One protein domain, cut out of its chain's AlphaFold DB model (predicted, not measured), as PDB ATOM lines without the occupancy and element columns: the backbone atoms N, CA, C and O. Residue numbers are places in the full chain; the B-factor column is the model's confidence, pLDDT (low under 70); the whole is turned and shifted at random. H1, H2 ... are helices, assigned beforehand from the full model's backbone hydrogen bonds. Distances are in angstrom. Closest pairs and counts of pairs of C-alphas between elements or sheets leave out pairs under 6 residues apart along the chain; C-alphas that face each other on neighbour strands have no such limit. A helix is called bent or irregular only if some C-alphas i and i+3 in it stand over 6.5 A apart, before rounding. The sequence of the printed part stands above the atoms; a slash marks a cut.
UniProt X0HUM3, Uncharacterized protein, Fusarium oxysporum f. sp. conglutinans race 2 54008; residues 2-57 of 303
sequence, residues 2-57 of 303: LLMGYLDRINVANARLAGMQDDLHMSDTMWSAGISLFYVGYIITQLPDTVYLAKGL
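What this domain is: This is residues 2 to 57 of the 303 residues of an uncharacterized protein of Fusarium oxysporum f. sp. conglutinans race 2 54008 (UniProt X0HUM3). Two helices, H1 and the much longer H3, run side by side and opposite ways, making a narrow, loosely closed U, with the small helix H2 in the turn that joins them. H3 is the longer arm of the U, and its far end sticks out beyond H1 with residues 47 to 57, of which 47 to 55 belong to H3. The printed part has 56 residues with three named helices, in the order H1, H2, H3, and no named strand; the class is all helix. It is loose, with a radius of gyration of the C-alphas of 14.7 A, and its C-alphas span 49 by 20 by 10 A.

How they stand to each other: Begin with H1, residues 2 to 17, and look across to H3, residues 28 to 55. Their lines stand at a shallow tilt of 4 degrees, and they run opposite ways. They are close but not clearly touching: the closest C-alphas, those of Val 12 and Ile 35, are 8.0 A apart, and the centres are 13.5 A apart. After H1, look at H2, residues 20 to 23. It is close to H1 but not clearly touching it, with the closest C-alphas, those of Ala 15 and Gln 21, 7.9 A apart. H2 is also close to H3 but not clearly touching it; here the closest C-alphas are those of Gln 21 and Trp 31, 7.1 A apart. Along the backbone, H1 has every O i to N i+4 pair within hydrogen-bond range, H3 has 22 of 24, and H2 is too short for such a pair.

Where its parts are: Find C-alpha 2 at (-26.200, -43.501, 6.705); from there H1 runs 23.3 A to C-alpha 17 at (-4.622, -43.695, 15.365). With two residues between it and H1, H2 begins at Met 20 and ends at Asp 23, 5.0 A from first to last C-alpha. Then find C-alpha 28 at (-2.322, -31.021, 12.897), where H3 begins; it runs 40.0 A to C-alpha 55 at (-40.285, -32.726, 0.547). No helix here is bent or irregular.

The domain as a whole: The two C-alphas farthest apart, those of His 25 and Leu 57, are 48.9 A apart, while those of Leu 2 and Leu 57, the first and last printed, are 21.4 A apart. Residues 22 to 29 stand free, as do residues 47 to 57. The printed part has no cut, and the links from H1 to H2 and from H2 to H3 are tight. Look at the B-factor column: the mean pLDDT of the printed part is 77.8, and the residues under 70 are 2 to 10.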
ATOM      1  N   LEU A   2     -26.608 -44.058   5.399       38.47
ATOM      2  CA  LEU A   2     -26.200 -43.501   6.705       38.47
ATOM      3  C   LEU A   2     -25.244 -44.364   7.557       38.47
ATOM      4  O   LEU A   2     -24.264 -43.836   8.074       38.47
ATOM      5  N   LEU A   3     -25.421 -45.690   7.619       38.50
ATOM      6  CA  LEU A   3     -24.456 -46.580   8.296       38.50
ATOM      7  C   LEU A   3     -23.080 -46.586   7.603       38.50
ATOM      8  O   LEU A   3     -22.043 -46.666   8.256       38.50
ATOM      9  N   MET A   4     -23.070 -46.468   6.270       43.16
ATOM     10  CA  MET A   4     -21.843 -46.391   5.474       43.16
ATOM     11  C   MET A   4     -21.110 -45.061   5.722       43.16
ATOM     12  O   MET A   4     -19.885 -45.066   5.824       43.16
ATOM     13  N   GLY A   5     -21.851 -43.959   5.893       53.38
ATOM     14  CA  GLY A   5     -21.311 -42.642   6.246       53.38
ATOM     15  C   GLY A   5     -20.781 -42.562   7.681       53.38
ATOM     16  O   GLY A   5     -19.677 -42.070   7.899       53.38
ATOM     17  N   TYR A   6     -21.500 -43.113   8.666       49.50
ATOM     18  CA  TYR A   6     -21.045 -43.151  10.065       49.50
ATOM     19  C   TYR A   6     -19.724 -43.907  10.222       49.50
ATOM     20  O   TYR A   6     -18.785 -43.453  10.875       49.50
ATOM     21  N   LEU A   7     -19.628 -45.059   9.569       51.16
ATOM     22  CA  LEU A   7     -18.439 -45.886   9.649       51.16
ATOM     23  C   LEU A   7     -17.251 -45.275   8.880       51.16
ATOM     24  O   LEU A   7     -16.116 -45.658   9.151       51.16
ATOM     25  N   ASP A   8     -17.471 -44.368   7.920       62.75
ATOM     26  CA  ASP A   8     -16.382 -43.668   7.220       62.75
ATOM     27  C   ASP A   8     -15.732 -42.600   8.110       62.75
ATOM     28  O   ASP A   8     -14.508 -42.512   8.204       62.75
ATOM     29  N   ARG A   9     -16.542 -41.905   8.921       65.31
ATOM     30  CA  ARG A   9     -16.051 -40.996   9.974       65.31
ATOM     31  C   ARG A   9     -15.127 -41.708  10.964       65.31
ATOM     32  O   ARG A   9     -14.095 -41.171  11.361       65.31
ATOM     33  N   ILE A  10     -15.486 -42.935  11.340       64.81
ATOM     34  CA  ILE A  10     -14.678 -43.772  12.235       64.81
ATOM     35  C   ILE A  10     -13.381 -44.226  11.555       64.81
ATOM     36  O   ILE A  10     -12.348 -44.323  12.216       64.81
ATOM     37  N   ASN A  11     -13.403 -44.484  10.248       71.62
ATOM     38  CA  ASN A  11     -12.209 -44.894   9.515       71.62
ATOM     39  C   ASN A  11     -11.154 -43.785   9.460       71.62
ATOM     40  O   ASN A  11      -9.983 -44.081   9.669       71.62
ATOM     41  N   VAL A  12     -11.559 -42.524   9.273       76.44
ATOM     42  CA  VAL A  12     -10.643 -41.368   9.317       76.44
ATOM     43  C   VAL A  12      -9.979 -41.242  10.693       76.44
ATOM     44  O   VAL A  12      -8.764 -41.074  10.789       76.44
ATOM     45  N   ALA A  13     -10.750 -41.402  11.772       75.88
ATOM     46  CA  ALA A  13     -10.204 -41.398  13.129       75.88
ATOM     47  C   ALA A  13      -9.255 -42.587  13.382       75.88
ATOM     48  O   ALA A  13      -8.184 -42.413  13.962       75.88
ATOM     49  N   ASN A  14      -9.610 -43.786  12.906       74.50
ATOM     50  CA  ASN A  14      -8.757 -44.972  13.005       74.50
ATOM     51  C   ASN A  14      -7.466 -44.833  12.186       74.50
ATOM     52  O   ASN A  14      -6.438 -45.334  12.623       74.50
ATOM     53  N   ALA A  15      -7.501 -44.156  11.035       79.69
ATOM     54  CA  ALA A  15      -6.318 -43.900  10.217       79.69
ATOM     55  C   ALA A  15      -5.319 -42.987  10.943       79.69
ATOM     56  O   ALA A  15      -4.125 -43.270  10.945       79.69
ATOM     57  N   ARG A  16      -5.808 -41.956  11.650       82.00
ATOM     58  CA  ARG A  16      -4.960 -41.133  12.527       82.00
ATOM     59  C   ARG A  16      -4.311 -41.965  13.628       82.00
ATOM     60  O   ARG A  16      -3.108 -41.886  13.828       82.00
ATOM     61  N   LEU A  17      -5.107 -42.793  14.311       80.50
ATOM     62  CA  LEU A  17      -4.622 -43.695  15.365       80.50
ATOM     63  C   LEU A  17      -3.637 -44.750  14.843       80.50
ATOM     64  O   LEU A  17      -2.837 -45.263  15.618       80.50
ATOM     65  N   ALA A  18      -3.706 -45.082  13.554       78.75
ATOM     66  CA  ALA A  18      -2.785 -45.997  12.897       78.75
ATOM     67  C   ALA A  18      -1.435 -45.356  12.527       78.75
ATOM     68  O   ALA A  18      -0.590 -46.072  12.004       78.75
ATOM     69  N   GLY A  19      -1.240 -44.056  12.781       83.19
ATOM     70  CA  GLY A  19      -0.000 -43.338  12.464       83.19
ATOM     71  C   GLY A  19       0.004 -42.637  11.103       83.19
ATOM     72  O   GLY A  19       0.998 -42.017  10.756       83.19
ATOM     73  N   MET A  20      -1.109 -42.641  10.352       85.25
ATOM     74  CA  MET A  20      -1.150 -42.077   8.990       85.25
ATOM     75  C   MET A  20      -0.739 -40.597   8.931       85.25
ATOM     76  O   MET A  20      -0.163 -40.150   7.945       85.25
ATOM     77  N   GLN A  21      -1.049 -39.823   9.973       87.44
ATOM     78  CA  GLN A  21      -0.661 -38.414  10.035       87.44
ATOM     79  C   GLN A  21       0.866 -38.251  10.115       87.44
ATOM     80  O   GLN A  21       1.422 -37.392   9.429       87.44
ATOM     81  N   ASP A  22       1.519 -39.089  10.920       86.81
ATOM     82  CA  ASP A  22       2.967 -39.065  11.129       86.81
ATOM     83  C   ASP A  22       3.701 -39.612   9.896       86.81
ATOM     84  O   ASP A  22       4.669 -39.002   9.440       86.81
ATOM     85  N   ASP A  23       3.177 -40.689   9.296       89.88
ATOM     86  CA  ASP A  23       3.714 -41.324   8.083       89.88
ATOM     87  C   ASP A  23       3.707 -40.385   6.864       89.88
ATOM     88  O   ASP A  23       4.602 -40.444   6.022       89.88
ATOM     89  N   LEU A  24       2.700 -39.510   6.753       87.44
ATOM     90  CA  LEU A  24       2.609 -38.503   5.686       87.44
ATOM     91  C   LEU A  24       3.245 -37.154   6.067       87.44
ATOM     92  O   LEU A  24       3.122 -36.193   5.306       87.44
ATOM     93  N   HIS A  25       3.905 -37.057   7.227       88.56
ATOM     94  CA  HIS A  25       4.485 -35.817   7.753       88.56
ATOM     95  C   HIS A  25       3.490 -34.636   7.764       88.56
ATOM     96  O   HIS A  25       3.837 -33.494   7.449       88.56
ATOM     97  N   MET A  26       2.224 -34.904   8.104       90.31
ATOM     98  CA  MET A  26       1.155 -33.906   8.076       90.31
ATOM     99  C   MET A  26       1.058 -33.138   9.399       90.31
ATOM    100  O   MET A  26       0.949 -33.726  10.475       90.31
ATOM    101  N   SER A  27       0.993 -31.805   9.331       90.94
ATOM    102  CA  SER A  27       0.702 -30.983  10.510       90.94
ATOM    103  C   SER A  27      -0.733 -31.199  11.012       90.94
ATOM    104  O   SER A  27      -1.642 -31.496  10.231       90.94
ATOM    105  N   ASP A  28      -0.974 -30.963  12.307       89.12
ATOM    106  CA  ASP A  28      -2.322 -31.021  12.897       89.12
ATOM    107  C   ASP A  28      -3.312 -30.078  12.201       89.12
ATOM    108  O   ASP A  28      -4.503 -30.383  12.085       89.12
ATOM    109  N   THR A  29      -2.820 -28.942  11.704       90.69
ATOM    110  CA  THR A  29      -3.609 -27.978  10.933       90.69
ATOM    111  C   THR A  29      -4.025 -28.537   9.577       90.69
ATOM    112  O   THR A  29      -5.187 -28.398   9.202       90.69
ATOM    113  N   MET A  30      -3.128 -29.225   8.863       86.31
ATOM    114  CA  MET A  30      -3.431 -29.836   7.567       86.31
ATOM    115  C   MET A  30      -4.363 -31.043   7.721       86.31
ATOM    116  O   MET A  30      -5.307 -31.196   6.948       86.31
ATOM    117  N   TRP A  31      -4.155 -31.852   8.762       86.19
ATOM    118  CA  TRP A  31      -5.063 -32.934   9.132       86.19
ATOM    119  C   TRP A  31      -6.474 -32.413   9.434       86.19
ATOM    120  O   TRP A  31      -7.459 -32.889   8.867       86.19
ATOM    121  N   SER A  32      -6.574 -31.393  10.291       84.81
ATOM    122  CA  SER A  32      -7.858 -30.802  10.677       84.81
ATOM    123  C   SER A  32      -8.562 -30.157   9.486       84.81
ATOM    124  O   SER A  32      -9.756 -30.374   9.307       84.81
ATOM    125  N   ALA A  33      -7.831 -29.452   8.616       88.19
ATOM    126  CA  ALA A  33      -8.378 -28.882   7.386       88.19
ATOM    127  C   ALA A  33      -8.911 -29.960   6.425       88.19
ATOM    128  O   ALA A  33     -10.002 -29.804   5.877       88.19
ATOM    129  N   GLY A  34      -8.188 -31.075   6.261       84.44
ATOM    130  CA  GLY A  34      -8.627 -32.207   5.440       84.44
ATOM    131  C   GLY A  34      -9.911 -32.849   5.969       84.44
ATOM    132  O   GLY A  34     -10.855 -33.077   5.209       84.44
ATOM    133  N   ILE A  35      -9.992 -33.062   7.285       84.06
ATOM    134  CA  ILE A  35     -11.213 -33.548   7.936       84.06
ATOM    135  C   ILE A  35     -12.366 -32.556   7.755       84.06
ATOM    136  O   ILE A  35     -13.468 -32.965   7.387       84.06
ATOM    137  N   SER A  36     -12.139 -31.263   7.984       83.69
ATOM    138  CA  SER A  36     -13.166 -30.233   7.806       83.69
ATOM    139  C   SER A  36     -13.705 -30.219   6.378       83.69
ATOM    140  O   SER A  36     -14.920 -30.204   6.195       83.69
ATOM    141  N   LEU A  37     -12.835 -30.304   5.366       85.94
ATOM    142  CA  LEU A  37     -13.247 -30.345   3.962       85.94
ATOM    143  C   LEU A  37     -14.085 -31.594   3.640       85.94
ATOM    144  O   LEU A  37     -15.121 -31.484   2.982       85.94
ATOM    145  N   PHE A  38     -13.687 -32.763   4.155       81.56
ATOM    146  CA  PHE A  38     -14.470 -33.998   4.044       81.56
ATOM    147  C   PHE A  38     -15.878 -33.835   4.640       81.56
ATOM    148  O   PHE A  38     -16.871 -34.178   3.996       81.56
ATOM    149  N   TYR A  39     -15.991 -33.251   5.838       80.12
ATOM    150  CA  TYR A  39     -17.288 -33.029   6.485       80.12
ATOM    151  C   TYR A  39     -18.152 -31.992   5.768       80.12
ATOM    152  O   TYR A  39     -19.370 -32.158   5.726       80.12
ATOM    153  N   VAL A  40     -17.558 -30.959   5.173       85.12
ATOM    154  CA  VAL A  40     -18.300 -29.983   4.363       85.12
ATOM    155  C   VAL A  40     -18.933 -30.669   3.153       85.12
ATOM    156  O   VAL A  40     -20.138 -30.538   2.948       85.12
ATOM    157  N   GLY A  41     -18.167 -31.468   2.400       82.06
ATOM    158  CA  GLY A  41     -18.712 -32.243   1.278       82.06
ATOM    159  C   GLY A  41     -19.804 -33.224   1.719       82.06
ATOM    160  O   GLY A  41     -20.828 -33.377   1.048       82.06
ATOM    161  N   TYR A  42     -19.632 -33.832   2.893       77.00
ATOM    162  CA  TYR A  42     -20.631 -34.716   3.482       77.00
ATOM    163  C   TYR A  42     -21.936 -33.981   3.818       77.00
ATOM    164  O   TYR A  42     -23.013 -34.456   3.477       77.00
ATOM    165  N   ILE A  43     -21.869 -32.803   4.440       82.12
ATOM    166  CA  ILE A  43     -23.055 -32.003   4.779       82.12
ATOM    167  C   ILE A  43     -23.773 -31.537   3.507       82.12
ATOM    168  O   ILE A  43     -24.994 -31.650   3.414       82.12
ATOM    169  N   ILE A  44     -23.016 -31.073   2.509       83.75
ATOM    170  CA  ILE A  44     -23.559 -30.615   1.223       83.75
ATOM    171  C   ILE A  44     -24.294 -31.735   0.493       83.75
ATOM    172  O   ILE A  44     -25.256 -31.454  -0.204       83.75
ATOM    173  N   THR A  45     -23.868 -32.988   0.630       75.81
ATOM    174  CA  THR A  45     -24.539 -34.127  -0.018       75.81
ATOM    175  C   THR A  45     -25.659 -34.715   0.836       75.81
ATOM    176  O   THR A  45     -26.687 -35.119   0.298       75.81
ATOM    177  N   GLN A  46     -25.513 -34.718   2.162       74.88
ATOM    178  CA  GLN A  46     -26.498 -35.289   3.077       74.88
ATOM    179  C   GLN A  46     -27.740 -34.405   3.245       74.88
ATOM    180  O   GLN A  46     -28.850 -34.928   3.281       74.88
ATOM    181  N   LEU A  47     -27.579 -33.083   3.365       80.31
ATOM    182  CA  LEU A  47     -28.716 -32.183   3.596       80.31
ATOM    183  C   LEU A  47     -29.713 -32.167   2.426       80.31
ATOM    184  O   LEU A  47     -30.917 -32.211   2.676       80.31
ATOM    185  N   PRO A  48     -29.281 -32.142   1.152       81.56
ATOM    186  CA  PRO A  48     -30.211 -32.260   0.041       81.56
ATOM    187  C   PRO A  48     -30.920 -33.607   0.012       81.56
ATOM    188  O   PRO A  48     -32.094 -33.628  -0.324       81.56
ATOM    189  N   ASP A  49     -30.253 -34.705   0.380       77.06
ATOM    190  CA  ASP A  49     -30.859 -36.043   0.405       77.06
ATOM    191  C   ASP A  49     -31.994 -36.124   1.439       77.06
ATOM    192  O   ASP A  49     -33.098 -36.574   1.130       77.06
ATOM    193  N   THR A  50     -31.782 -35.582   2.645       79.94
ATOM    194  CA  THR A  50     -32.827 -35.553   3.682       79.94
ATOM    195  C   THR A  50     -33.982 -34.624   3.313       79.94
ATOM    196  O   THR A  50     -35.144 -34.983   3.510       79.94
ATOM    197  N   VAL A  51     -33.700 -33.460   2.717       83.81
ATOM    198  CA  VAL A  51     -34.737 -32.541   2.216       83.81
ATOM    199  C   VAL A  51     -35.490 -33.148   1.034       83.81
ATOM    200  O   VAL A  51     -36.713 -33.028   0.962       83.81
ATOM    201  N   TYR A  52     -34.788 -33.823   0.124       82.56
ATOM    202  CA  TYR A  52     -35.377 -34.512  -1.016       82.56
ATOM    203  C   TYR A  52     -36.293 -35.636  -0.554       82.56
ATOM    204  O   TYR A  52     -37.380 -35.766  -1.103       82.56
ATOM    205  N   LEU A  53     -35.917 -36.398   0.474       81.25
ATOM    206  CA  LEU A  53     -36.776 -37.430   1.049       81.25
ATOM    207  C   LEU A  53     -38.010 -36.828   1.741       81.25
ATOM    208  O   LEU A  53     -39.115 -37.326   1.547       81.25
ATOM    209  N   ALA A  54     -37.836 -35.739   2.497       81.50
ATOM    210  CA  ALA A  54     -38.911 -35.120   3.276       81.50
ATOM    211  C   ALA A  54     -39.915 -34.307   2.438       81.50
ATOM    212  O   ALA A  54     -41.094 -34.255   2.778       81.50
ATOM    213  N   LYS A  55     -39.462 -33.640   1.368       82.31
ATOM    214  CA  LYS A  55     -40.285 -32.726   0.547       82.31
ATOM    215  C   LYS A  55     -40.472 -33.181  -0.900       82.31
ATOM    216  O   LYS A  55     -41.273 -32.590  -1.624       82.31
ATOM    217  N   GLY A  56     -39.717 -34.176  -1.359       81.12
ATOM    218  CA  GLY A  56     -39.824 -34.688  -2.719       81.12
ATOM    219  C   GLY A  56     -41.140 -35.425  -2.939       81.12
ATOM    220  O   GLY A  56     -41.665 -36.085  -2.047       81.12
ATOM    221  N   LEU A  57     -41.683 -35.324  -4.152       81.06
ATOM    222  CA  LEU A  57     -42.875 -36.089  -4.500       81.06
ATOM    223  C   LEU A  57     -42.498 -37.567  -4.717       81.06
ATOM    224  O   LEU A  57     -41.603 -37.834  -5.532       81.06
TER     225      LEU A  57